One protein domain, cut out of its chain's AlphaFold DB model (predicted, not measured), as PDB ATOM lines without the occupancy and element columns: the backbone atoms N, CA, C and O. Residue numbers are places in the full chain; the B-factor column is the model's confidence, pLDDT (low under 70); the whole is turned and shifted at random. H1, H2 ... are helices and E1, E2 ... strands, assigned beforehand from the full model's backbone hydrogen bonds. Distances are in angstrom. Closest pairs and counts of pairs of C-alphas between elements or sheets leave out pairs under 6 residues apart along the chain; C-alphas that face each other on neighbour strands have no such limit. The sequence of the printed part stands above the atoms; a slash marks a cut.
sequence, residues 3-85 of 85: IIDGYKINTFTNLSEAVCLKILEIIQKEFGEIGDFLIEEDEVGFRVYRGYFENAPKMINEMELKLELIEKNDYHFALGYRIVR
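What this domain is: This is residues 3 to 85 of the 85 residues of an uncharacterized protein of Candidatus Desantisbacteria bacterium CG_4_10_14_0_8_um_filter_48_22 (UniProt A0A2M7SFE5). What is the overall shape? A twisted sheet of six strands curls round one long helix, H1, making two layers, and the short H2 only grazes the sheet. What are its parts? The printed part has 83 residues with two named helices and six named strands, in the order E1 H1 E2 E3 H2 E4 E5 E6, class mixed; the mixed sheet runs E1 E2 E3 E6 E5 E4. How large is it? It is compact, with a radius of gyration of the C-alphas of 11.7 A, and spans 31 by 25 by 19 A.

How they stand to each other: What comes first? E1, residues 7 to 9, H1, residues 17 to 31, and E2, residues 35 to 40, form a strand-helix-strand unit, two parallel neighbour strands with a helix between, its crossover left-handed. The closest C-alphas of H1 and E2 are those of Cys 20 and Ile 39, 7.6 A apart. E1 and E2 have no backbone N and O within hydrogen-bond range. How does the sheet continue? E2 and E3, residues 43 to 47, form a hairpin, with N 38 and O 45 at 2.8 A. E3 is antiparallel to E6, residues 78 to 84, with N 44 and O 81 at 2.8 A. E4, residues 59 to 62, E5, residues 65 to 73, and E6 form a meander, each strand the antiparallel neighbour of the one before, with N 60 and O 67 at 2.9 A and N 68 and O 82 at 2.9 A. Where is H2? H2, residues 50 to 54, is close but not clearly touching H1, the closest C-alphas being those of Phe 31 and Tyr 52, 6.1 A apart. In H1 and H2 every O i to N i+4 pair is within hydrogen-bond range.

Where its parts are: Where does E1 begin? C-alpha 7 is at (39.571, -18.142, 5.594). Which elements are long? From first to last C-alpha, H1 measures 21.0 A, E5 23.3 A, with a bend of 52 degrees at residue 70, and E6 19.4 A, ending at C-alpha 84 (21.437, -21.832, 16.268).

The domain as a whole: Is it continuous? The printed part has no cut, and no link is long. Where is confidence low? Residues 3 to 5 and 10 to 12 have pLDDT under 70.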
ATOM      1  N   ILE A   3      41.072 -12.543   8.940       64.06
ATOM      2  CA  ILE A   3      41.520 -13.767   8.271       64.06
ATOM      3  C   ILE A   3      41.952 -14.747   9.355       64.06
ATOM      4  O   ILE A   3      42.875 -14.443  10.106       64.06
ATOM      5  N   ILE A   4      41.286 -15.897   9.419       67.75
ATOM      6  CA  ILE A   4      41.616 -16.990  10.338       67.75
ATOM      7  C   ILE A   4      41.957 -18.204   9.487       67.75
ATOM      8  O   ILE A   4      41.150 -18.603   8.655       67.75
ATOM      9  N   ASP A   5      43.167 -18.739   9.636       66.44
ATOM     10  CA  ASP A   5      43.649 -19.914   8.894       66.44
ATOM     11  C   ASP A   5      43.452 -19.831   7.366       66.44
ATOM     12  O   ASP A   5      43.168 -20.813   6.688       66.44
ATOM     13  N   GLY A   6      43.599 -18.628   6.798       70.88
ATOM     14  CA  GLY A   6      43.413 -18.372   5.363       70.88
ATOM     15  C   GLY A   6      41.955 -18.182   4.925       70.88
ATOM     16  O   GLY A   6      41.710 -17.833   3.769       70.88
ATOM     17  N   TYR A   7      40.997 -18.328   5.838       72.94
ATOM     18  CA  TYR A   7      39.571 -18.142   5.594       72.94
ATOM     19  C   TYR A   7      39.100 -16.726   5.929       72.94
ATOM     20  O   TYR A   7      39.646 -16.054   6.807       72.94
ATOM     21  N   LYS A   8      38.079 -16.250   5.208       70.75
ATOM     22  CA  LYS A   8      37.581 -14.875   5.326       70.75
ATOM     23  C   LYS A   8      36.404 -14.822   6.290       70.75
ATOM     24  O   LYS A   8      35.332 -15.331   5.994       70.75
ATOM     25  N   ILE A   9      36.573 -14.122   7.406       75.19
ATOM     26  CA  ILE A   9      35.486 -13.827   8.340       75.19
ATOM     27  C   ILE A   9      35.087 -12.367   8.178       75.19
ATOM     28  O   ILE A   9      35.925 -11.450   8.199       75.19
ATOM     29  N   ASN A  10      33.793 -12.142   7.971       67.88
ATOM     30  CA  ASN A  10      33.285 -10.804   7.745       67.88
ATOM     31  C   ASN A  10      33.286  -9.997   9.055       67.88
ATOM     32  O   ASN A  10      33.063 -10.531  10.133       67.88
ATOM     33  N   THR A  11      33.534  -8.687   8.981       61.59
ATOM     34  CA  THR A  11      33.492  -7.782  10.154       61.59
ATOM     35  C   THR A  11      32.080  -7.485  10.650       61.59
ATOM     36  O   THR A  11      31.935  -6.807  11.658       61.59
ATOM     37  N   PHE A  12      31.059  -7.970   9.944       64.19
ATOM     38  CA  PHE A  12      29.650  -7.807  10.303       64.19
ATOM     39  C   PHE A  12      29.109  -8.958  11.161       64.19
ATOM     40  O   PHE A  12      27.925  -8.988  11.470       64.19
ATOM     41  N   THR A  13      29.955  -9.912  11.562       72.69
ATOM     42  CA  THR A  13      29.540 -10.949  12.505       72.69
ATOM     43  C   THR A  13      29.568 -10.428  13.945       72.69
ATOM     44  O   THR A  13      30.521  -9.772  14.364       72.69
ATOM     45  N   ASN A  14      28.528 -10.751  14.718       82.81
ATOM     46  CA  ASN A  14      28.462 -10.487  16.161       82.81
ATOM     47  C   ASN A  14      29.098 -11.621  16.991       82.81
ATOM     48  O   ASN A  14      28.970 -11.660  18.218       82.81
ATOM     49  N   LEU A  15      29.739 -12.591  16.333       85.50
ATOM     50  CA  LEU A  15      30.390 -13.725  16.972       85.50
ATOM     51  C   LEU A  15      31.784 -13.337  17.477       85.50
ATOM     52  O   LEU A  15      32.499 -12.550  16.855       85.50
ATOM     53  N   SER A  16      32.194 -13.922  18.602       88.12
ATOM     54  CA  SER A  16      33.581 -13.812  19.046       88.12
ATOM     55  C   SER A  16      34.492 -14.669  18.166       88.12
ATOM     56  O   SER A  16      34.077 -15.700  17.636       88.12
ATOM     57  N   GLU A  17      35.762 -14.285  18.071       85.12
ATOM     58  CA  GLU A  17      36.781 -15.033  17.324       85.12
ATOM     59  C   GLU A  17      36.842 -16.513  17.738       85.12
ATOM     60  O   GLU A  17      36.884 -17.396  16.885       85.12
ATOM     61  N   ALA A  18      36.737 -16.790  19.042       87.19
ATOM     62  CA  ALA A  18      36.708 -18.148  19.580       87.19
ATOM     63  C   ALA A  18      35.510 -18.972  19.073       87.19
ATOM     64  O   ALA A  18      35.642 -20.170  18.830       87.19
ATOM     65  N   VAL A  19      34.342 -18.345  18.897       89.19
ATOM     66  CA  VAL A  19      33.162 -19.018  18.334       89.19
ATOM     67  C   VAL A  19      33.363 -19.280  16.844       89.19
ATOM     68  O   VAL A  19      33.068 -20.380  16.388       89.19
ATOM     69  N   CYS A  20      33.914 -18.319  16.099       89.81
ATOM     70  CA  CYS A  20      34.223 -18.503  14.681       89.81
ATOM     71  C   CYS A  20      35.218 -19.651  14.446       89.81
ATOM     72  O   CYS A  20      34.984 -20.488  13.578       89.81
ATOM     73  N   LEU A  21      36.284 -19.721  15.251       89.56
ATOM     74  CA  LEU A  21      37.255 -20.821  15.236       89.56
ATOM     75  C   LEU A  21      36.580 -22.167  15.507       89.56
ATOM     76  O   LEU A  21      36.751 -23.113  14.746       89.56
ATOM     77  N   LYS A  22      35.736 -22.234  16.539       91.50
ATOM     78  CA  LYS A  22      35.001 -23.457  16.876       91.50
ATOM     79  C   LYS A  22      34.058 -23.903  15.753       91.50
ATOM     80  O   LYS A  22      33.934 -25.096  15.497       91.50
ATOM     81  N   ILE A  23      33.401 -22.969  15.064       92.19
ATOM     82  CA  ILE A  23      32.551 -23.276  13.900       92.19
ATOM     83  C   ILE A  23      33.391 -23.848  12.754       92.19
ATOM     84  O   ILE A  23      32.998 -24.851  12.158       92.19
ATOM     85  N   LEU A  24      34.548 -23.243  12.470       92.00
ATOM     86  CA  LEU A  24      35.474 -23.742  11.457       92.00
ATOM     87  C   LEU A  24      35.937 -25.171  11.780       92.00
ATOM     88  O   LEU A  24      35.863 -26.039  10.913       92.00
ATOM     89  N   GLU A  25      36.327 -25.436  13.030       92.25
ATOM     90  CA  GLU A  25      36.720 -26.771  13.499       92.25
ATOM     91  C   GLU A  25      35.595 -27.803  13.331       92.25
ATOM     92  O   GLU A  25      35.839 -28.906  12.842       92.25
ATOM     93  N   ILE A  26      34.355 -27.451  13.697       94.00
ATOM     94  CA  ILE A  26      33.180 -28.321  13.526       94.00
ATOM     95  C   ILE A  26      32.987 -28.673  12.048       94.00
ATOM     96  O   ILE A  26      32.809 -29.840  11.704       94.00
ATOM     97  N   ILE A  27      33.042 -27.671  11.170       94.75
ATOM     98  CA  ILE A  27      32.825 -27.855   9.733       94.75
ATOM     99  C   ILE A  27      33.941 -28.700   9.116       94.75
ATOM    100  O   ILE A  27      33.653 -29.626   8.361       94.75
ATOM    101  N   GLN A  28      35.202 -28.443   9.458       93.56
ATOM    102  CA  GLN A  28      36.323 -29.241   8.958       93.56
ATOM    103  C   GLN A  28      36.301 -30.678   9.491       93.56
ATOM    104  O   GLN A  28      36.662 -31.610   8.774       93.56
ATOM    105  N   LYS A  29      35.840 -30.893  10.727       94.56
ATOM    106  CA  LYS A  29      35.648 -32.237  11.288       94.56
ATOM    107  C   LYS A  29      34.574 -33.022  10.531       94.56
ATOM    108  O   LYS A  29      34.760 -34.213  10.301       94.56
ATOM    109  N   GLU A  30      33.477 -32.370  10.150       95.06
ATOM    110  CA  GLU A  30      32.341 -33.017   9.480       95.06
ATOM    111  C   GLU A  30      32.582 -33.235   7.977       95.06
ATOM    112  O   GLU A  30      32.232 -34.278   7.426       95.06
ATOM    113  N   PHE A  31      33.198 -32.261   7.300       95.31
ATOM    114  CA  PHE A  31      33.316 -32.239   5.837       95.31
ATOM    115  C   PHE A  31      34.747 -32.408   5.314       95.31
ATOM    116  O   PHE A  31      34.956 -32.472   4.101       95.31
ATOM    117  N   GLY A  32      35.738 -32.502   6.201       92.31
ATOM    118  CA  GLY A  32      37.149 -32.557   5.832       92.31
ATOM    119  C   GLY A  32      37.660 -31.217   5.301       92.31
ATOM    120  O   GLY A  32      37.393 -30.157   5.864       92.31
ATOM    121  N   GLU A  33      38.431 -31.261   4.215       91.31
ATOM    122  CA  GLU A  33      38.915 -30.049   3.555       91.31
ATOM    123  C   GLU A  33      37.750 -29.279   2.916       91.31
ATOM    124  O   GLU A  33      36.976 -29.827   2.126       91.31
ATOM    125  N   ILE A  34      37.650 -27.991   3.252       93.94
ATOM    126  CA  ILE A  34      36.622 -27.081   2.746       93.94
ATOM    127  C   ILE A  34      37.247 -25.929   1.960       93.94
ATOM    128  O   ILE A  34      38.325 -25.429   2.298       93.94
ATOM    129  N   GLY A  35      36.535 -25.483   0.928       90.75
ATOM    130  CA  GLY A  35      36.854 -24.276   0.166       90.75
ATOM    131  C   GLY A  35      36.002 -23.080   0.596       90.75
ATOM    132  O   GLY A  35      35.048 -23.247   1.352       90.75
ATOM    133  N   ASP A  36      36.341 -21.896   0.076       88.62
ATOM    134  CA  ASP A  36      35.599 -20.623   0.177       88.62
ATOM    135  C   ASP A  36      34.694 -20.506   1.417       88.62
ATOM    136  O   ASP A  36      33.472 -20.526   1.307       88.62
ATOM    137  N   PHE A  37      35.309 -20.411   2.596       91.12
ATOM    138  CA  PHE A  37      34.599 -20.268   3.865       91.12
ATOM    139  C   PHE A  37      34.302 -18.801   4.177       91.12
ATOM    140  O   PHE A  37      35.187 -17.941   4.074       91.12
ATOM    141  N   LEU A  38      33.072 -18.555   4.608       91.06
ATOM    142  CA  LEU A  38      32.547 -17.267   5.027       91.06
ATOM    143  C   LEU A  38      31.680 -17.456   6.271       91.06
ATOM    144  O   LEU A  38      30.850 -18.359   6.315       91.06
ATOM    145  N   ILE A  39      31.813 -16.541   7.228       90.81
ATOM    146  CA  ILE A  39      30.818 -16.333   8.284       90.81
ATOM    147  C   ILE A  39      30.295 -14.905   8.173       90.81
ATOM    148  O   ILE A  39      31.086 -13.955   8.102       90.81
ATOM    149  N   GLU A  40      28.975 -14.766   8.195       88.62
ATOM    150  CA  GLU A  40      28.267 -13.492   8.193       88.62
ATOM    151  C   GLU A  40      27.081 -13.564   9.153       88.62
ATOM    152  O   GLU A  40      26.265 -14.472   9.061       88.62
ATOM    153  N   GLU A  41      27.014 -12.628  10.105       87.31
ATOM    154  CA  GLU A  41      26.027 -12.653  11.193       87.31
ATOM    155  C   GLU A  41      25.982 -14.018  11.908       87.31
ATOM    156  O   GLU A  41      26.980 -14.398  12.532       87.31
ATOM    157  N   ASP A  42      24.853 -14.725  11.795       90.25
ATOM    158  CA  ASP A  42      24.586 -16.057  12.338       90.25
ATOM    159  C   ASP A  42      24.535 -17.127  11.227       90.25
ATOM    160  O   ASP A  42      23.927 -18.182  11.399       90.25
ATOM    161  N   GLU A  43      25.150 -16.884  10.070       92.94
ATOM    162  CA  GLU A  43      25.193 -17.815   8.942       92.94
ATOM    163  C   GLU A  43      26.636 -18.119   8.525       92.94
ATOM    164  O   GLU A  43      27.547 -17.291   8.612       92.94
ATOM    165  N   VAL A  44      26.856 -19.354   8.082       93.94
ATOM    166  CA  VAL A  44      28.145 -19.848   7.607       93.94
ATOM    167  C   VAL A  44      27.972 -20.500   6.245       93.94
ATOM    168  O   VAL A  44      27.126 -21.374   6.056       93.94
ATOM    169  N   GLY A  45      28.784 -20.063   5.289       94.94
ATOM    170  CA  GLY A  45      28.808 -20.563   3.922       94.94
ATOM    171  C   GLY A  45      30.171 -21.153   3.599       94.94
ATOM    172  O   GLY A  45      31.197 -20.570   3.942       94.94
ATOM    173  N   PHE A  46      30.196 -22.314   2.955       95.50
ATOM    174  CA  PHE A  46      31.444 -22.960   2.545       95.50
ATOM    175  C   PHE A  46      31.236 -23.918   1.379       95.50
ATOM    176  O   PHE A  46      30.120 -24.357   1.093       95.50
ATOM    177  N   ARG A  47      32.328 -24.257   0.694       95.62
ATOM    178  CA  ARG A  47      32.324 -25.239  -0.395       95.62
ATOM    179  C   ARG A  47      32.872 -26.569   0.076       95.62
ATOM    180  O   ARG A  47      33.850 -26.616   0.820       95.62
ATOM    181  N   VAL A  48      32.277 -27.646  -0.422       96.75
ATOM    182  CA  VAL A  48      32.680 -29.017  -0.108       96.75
ATOM    183  C   VAL A  48      32.843 -29.847  -1.375       96.75
ATOM    184  O   VAL A  48      32.408 -29.467  -2.463       96.75
ATOM    185  N   TYR A  49      33.442 -31.028  -1.245       95.50
ATOM    186  CA  TYR A  49      33.400 -32.016  -2.319       95.50
ATOM    187  C   TYR A  49      31.988 -32.572  -2.515       95.50
ATOM    188  O   TYR A  49      31.197 -32.688  -1.578       95.50
ATOM    189  N   ARG A  50      31.702 -33.018  -3.740       94.62
ATOM    190  CA  ARG A  50      30.398 -33.565  -4.139       94.62
ATOM    191  C   ARG A  50      29.841 -34.627  -3.176       94.62
ATOM    192  O   ARG A  50      28.661 -34.576  -2.850       94.62
ATOM    193  N   GLY A  51      30.673 -35.561  -2.707       93.81
ATOM    194  CA  GLY A  51      30.220 -36.636  -1.810       93.81
ATOM    195  C   GLY A  51      29.673 -36.121  -0.473       93.81
ATOM    196  O   GLY A  51      28.665 -36.627   0.019       93.81
ATOM    197  N   TYR A  52      30.292 -35.070   0.067       95.56
ATOM    198  CA  TYR A  52      29.834 -34.380   1.272       95.56
ATOM    199  C   TYR A  52      28.596 -33.527   1.007       95.56
ATOM    200  O   TYR A  52      27.681 -33.498   1.820       95.56
ATOM    201  N   PHE A  53      28.535 -32.875  -0.154       96.81
ATOM    202  CA  PHE A  53      27.377 -32.083  -0.552       96.81
ATOM    203  C   PHE A  53      26.104 -32.934  -0.651       96.81
ATOM    204  O   PHE A  53      25.051 -32.554  -0.136       96.81
ATOM    205  N   GLU A  54      26.177 -34.097  -1.304       94.94
ATOM    206  CA  GLU A  54      25.028 -34.990  -1.494       94.94
ATOM    207  C   GLU A  54      24.477 -35.496  -0.153       94.94
ATOM    208  O   GLU A  54      23.260 -35.528   0.027       94.94
ATOM    209  N   ASN A  55      25.363 -35.770   0.809       94.75
ATOM    210  CA  ASN A  55      25.031 -36.320   2.125       94.75
ATOM    211  C   ASN A  55      25.057 -35.280   3.257       94.75
ATOM    212  O   ASN A  55      25.145 -35.658   4.423       94.75
ATOM    213  N   ALA A  56      24.993 -33.985   2.930       96.50
ATOM    214  CA  ALA A  56      25.094 -32.919   3.919       96.50
ATOM    215  C   ALA A  56      24.014 -33.073   5.014       96.50
ATOM    216  O   ALA A  56      22.818 -33.114   4.687       96.50
ATOM    217  N   PRO A  57      24.397 -33.171   6.301       96.44
ATOM    218  CA  PRO A  57      23.452 -33.323   7.395       96.44
ATOM    219  C   PRO A  57      22.554 -32.092   7.499       96.44
ATOM    220  O   PRO A  57      23.005 -30.956   7.434       96.44
ATOM    221  N   LYS A  58      21.255 -32.302   7.733       96.94
ATOM    222  CA  LYS A  58      20.334 -31.180   7.986       96.94
ATOM    223  C   LYS A  58      20.691 -30.401   9.253       96.94
ATOM    224  O   LYS A  58      20.304 -29.248   9.385       96.94
ATOM    225  N   MET A  59      21.369 -31.052  10.196       96.50
ATOM    226  CA  MET A  59      21.717 -30.481  11.486       96.50
ATOM    227  C   MET A  59      23.033 -31.078  11.980       96.50
ATOM    228  O   MET A  59      23.172 -32.300  12.009       96.50
ATOM    229  N   ILE A  60      23.957 -30.224  12.406       96.00
ATOM    230  CA  ILE A  60      25.194 -30.605  13.091       96.00
ATOM    231  C   ILE A  60      25.064 -30.111  14.527       96.00
ATOM    232  O   ILE A  60      24.837 -28.925  14.754       96.00
ATOM    233  N   ASN A  61      25.159 -31.020  15.492       93.00
ATOM    234  CA  ASN A  61      25.035 -30.696  16.909       93.00
ATOM    235  C   ASN A  61      26.375 -30.957  17.584       93.00
ATOM    236  O   ASN A  61      26.736 -32.120  17.733       93.00
ATOM    237  N   GLU A  62      27.068 -29.905  18.023       88.44
ATOM    238  CA  GLU A  62      28.321 -30.058  18.758       88.44
ATOM    239  C   GLU A  62      28.337 -29.181  20.013       88.44
ATOM    240  O   GLU A  62      28.506 -27.959  19.977       88.44
ATOM    241  N   MET A  63      28.191 -29.843  21.164       83.94
ATOM    242  CA  MET A  63      28.092 -29.212  22.482       83.94
ATOM    243  C   MET A  63      26.957 -28.167  22.541       83.94
ATOM    244  O   MET A  63      25.784 -28.527  22.508       83.94
ATOM    245  N   GLU A  64      27.314 -26.886  22.650       84.88
ATOM    246  CA  GLU A  64      26.409 -25.737  22.792       84.88
ATOM    247  C   GLU A  64      26.136 -25.029  21.458       84.88
ATOM    248  O   GLU A  64      25.429 -24.029  21.428       84.88
ATOM    249  N   LEU A  65      26.710 -25.515  20.352       89.25
ATOM    250  CA  LEU A  65      26.502 -24.952  19.023       89.25
ATOM    251  C   LEU A  65      25.736 -25.939  18.154       89.25
ATOM    252  O   LEU A  65      26.062 -27.128  18.083       89.25
ATOM    253  N   LYS A  66      24.727 -25.419  17.462       93.94
ATOM    254  CA  LYS A  66      23.980 -26.160  16.456       93.94
ATOM    255  C   LYS A  66      24.084 -25.434  15.129       93.94
ATOM    256  O   LYS A  66      23.942 -24.217  15.082       93.94
ATOM    257  N   LEU A  67      24.327 -26.180  14.061       95.94
ATOM    258  CA  LEU A  67      24.317 -25.663  12.699       95.94
ATOM    259  C   LEU A  67      23.157 -26.321  11.958       95.94
ATOM    260  O   LEU A  67      23.131 -27.542  11.819       95.94
ATOM    261  N   GLU A  68      22.197 -25.531  11.491       97.81
ATOM    262  CA  GLU A  68      21.058 -25.991  10.694       97.81
ATOM    263  C   GLU A  68      21.299 -25.690   9.216       97.81
ATOM    264  O   GLU A  68      21.585 -24.553   8.856       97.81
ATOM    265  N   LEU A  69      21.183 -26.694   8.353       97.62
ATOM    266  CA  LEU A  69      21.352 -26.515   6.915       97.62
ATOM    267  C   LEU A  69      20.182 -25.699   6.349       97.62
ATOM    268  O   LEU A  69      19.040 -26.161   6.364       97.62
ATOM    269  N   ILE A  70      20.480 -24.525   5.799       97.25
ATOM    270  CA  ILE A  70      19.491 -23.613   5.207       97.25
ATOM    271  C   ILE A  70      19.609 -23.521   3.684       97.25
ATOM    272  O   ILE A  70      18.619 -23.223   3.018       97.25
ATOM    273  N   GLU A  71      20.782 -23.820   3.119       95.81
ATOM    274  CA  GLU A  71      21.022 -23.695   1.682       95.81
ATOM    275  C   GLU A  71      21.941 -24.794   1.135       95.81
ATOM    276  O   GLU A  71      22.949 -25.165   1.738       95.81
ATOM    277  N   LYS A  72      21.599 -25.283  -0.062       97.00
ATOM    278  CA  LYS A  72      22.455 -26.119  -0.907       97.00
ATOM    279  C   LYS A  72      22.515 -25.510  -2.302       97.00
ATOM    280  O   LYS A  72      21.484 -25.389  -2.957       97.00
ATOM    281  N   ASN A  73      23.716 -25.186  -2.771       95.25
ATOM    282  CA  ASN A  73      23.946 -24.684  -4.122       95.25
ATOM    283  C   ASN A  73      24.753 -25.698  -4.949       95.25
ATOM    284  O   ASN A  73      25.957 -25.886  -4.741       95.25
ATOM    285  N   ASP A  74      24.075 -26.331  -5.908       91.12
ATOM    286  CA  ASP A  74      24.627 -27.402  -6.743       91.12
ATOM    287  C   ASP A  74      25.749 -26.936  -7.681       91.12
ATOM    288  O   ASP A  74      26.658 -27.710  -7.981       91.12
ATOM    289  N   TYR A  75      25.730 -25.677  -8.138       84.00
ATOM    290  CA  TYR A  75      26.696 -25.185  -9.130       84.00
ATOM    291  C   TYR A  75      28.131 -25.142  -8.595       84.00
ATOM    292  O   TYR A  75      29.084 -25.294  -9.362       84.00
ATOM    293  N   HIS A  76      28.296 -24.960  -7.284       87.88
ATOM    294  CA  HIS A  76      29.606 -24.853  -6.640       87.88
ATOM    295  C   HIS A  76      29.825 -25.846  -5.498       87.88
ATOM    296  O   HIS A  76      30.852 -25.748  -4.820       87.88
ATOM    297  N   PHE A  77      28.895 -26.791  -5.312       95.00
ATOM    298  CA  PHE A  77      28.831 -27.678  -4.148       95.00
ATOM    299  C   PHE A  77      28.964 -26.885  -2.839       95.00
ATOM    300  O   PHE A  77      29.760 -27.226  -1.963       95.00
ATOM    301  N   ALA A  78      28.227 -25.775  -2.748       96.69
ATOM    302  CA  ALA A  78      28.267 -24.890  -1.592       96.69
ATOM    303  C   ALA A  78      27.120 -25.202  -0.630       96.69
ATOM    304  O   ALA A  78      25.998 -25.496  -1.053       96.69
ATOM    305  N   LEU A  79      27.419 -25.144   0.662       97.44
ATOM    306  CA  LEU A  79      26.478 -25.357   1.747       97.44
ATOM    307  C   LEU A  79      26.385 -24.082   2.581       97.44
ATOM    308  O   LEU A  79      27.407 -23.470   2.892       97.44
ATOM    309  N   GLY A  80      25.159 -23.716   2.942       96.94
ATOM    310  CA  GLY A  80      24.858 -22.644   3.881       96.94
ATOM    311  C   GLY A  80      24.204 -23.215   5.131       96.94
ATOM    312  O   GLY A  80      23.193 -23.917   5.035       96.94
ATOM    313  N   TYR A  81      24.766 -22.912   6.297       97.38
ATOM    314  CA  TYR A  81      24.206 -23.273   7.593       97.38
ATOM    315  C   TYR A  81      23.891 -22.032   8.421       97.38
ATOM    316  O   TYR A  81      24.658 -21.073   8.432       97.38
ATOM    317  N   ARG A  82      22.800 -22.086   9.181       95.88
ATOM    318  CA  ARG A  82      22.477 -21.132  10.238       95.88
ATOM    319  C   ARG A  82      23.001 -21.625  11.576       95.88
ATOM    320  O   ARG A  82      22.806 -22.783  11.941       95.88
ATOM    321  N   ILE A  83      23.626 -20.731  12.321       93.62
ATOM    322  CA  ILE A  83      24.111 -20.937  13.677       93.62
ATOM    323  C   ILE A  83      22.926 -20.743  14.624       93.62
ATOM    324  O   ILE A  83      22.381 -19.651  14.758       93.62
ATOM    325  N   VAL A  84      22.520 -21.820  15.285       89.81
ATOM    326  CA  VAL A  84      21.437 -21.832  16.268       89.81
ATOM    327  C   VAL A  84      22.057 -21.953  17.659       89.81
ATOM    328  O   VAL A  84      22.833 -22.876  17.928       89.81
ATOM    329  N   ARG A  85      21.727 -20.991  18.521       73.00
ATOM    330  CA  ARG A  85      22.165 -20.889  19.919       73.00
ATOM    331  C   ARG A  85      21.021 -21.223  20.868       73.00
ATOM    332  O   ARG A  85      19.869 -20.866  20.534       73.00
TER     333      ARG A  85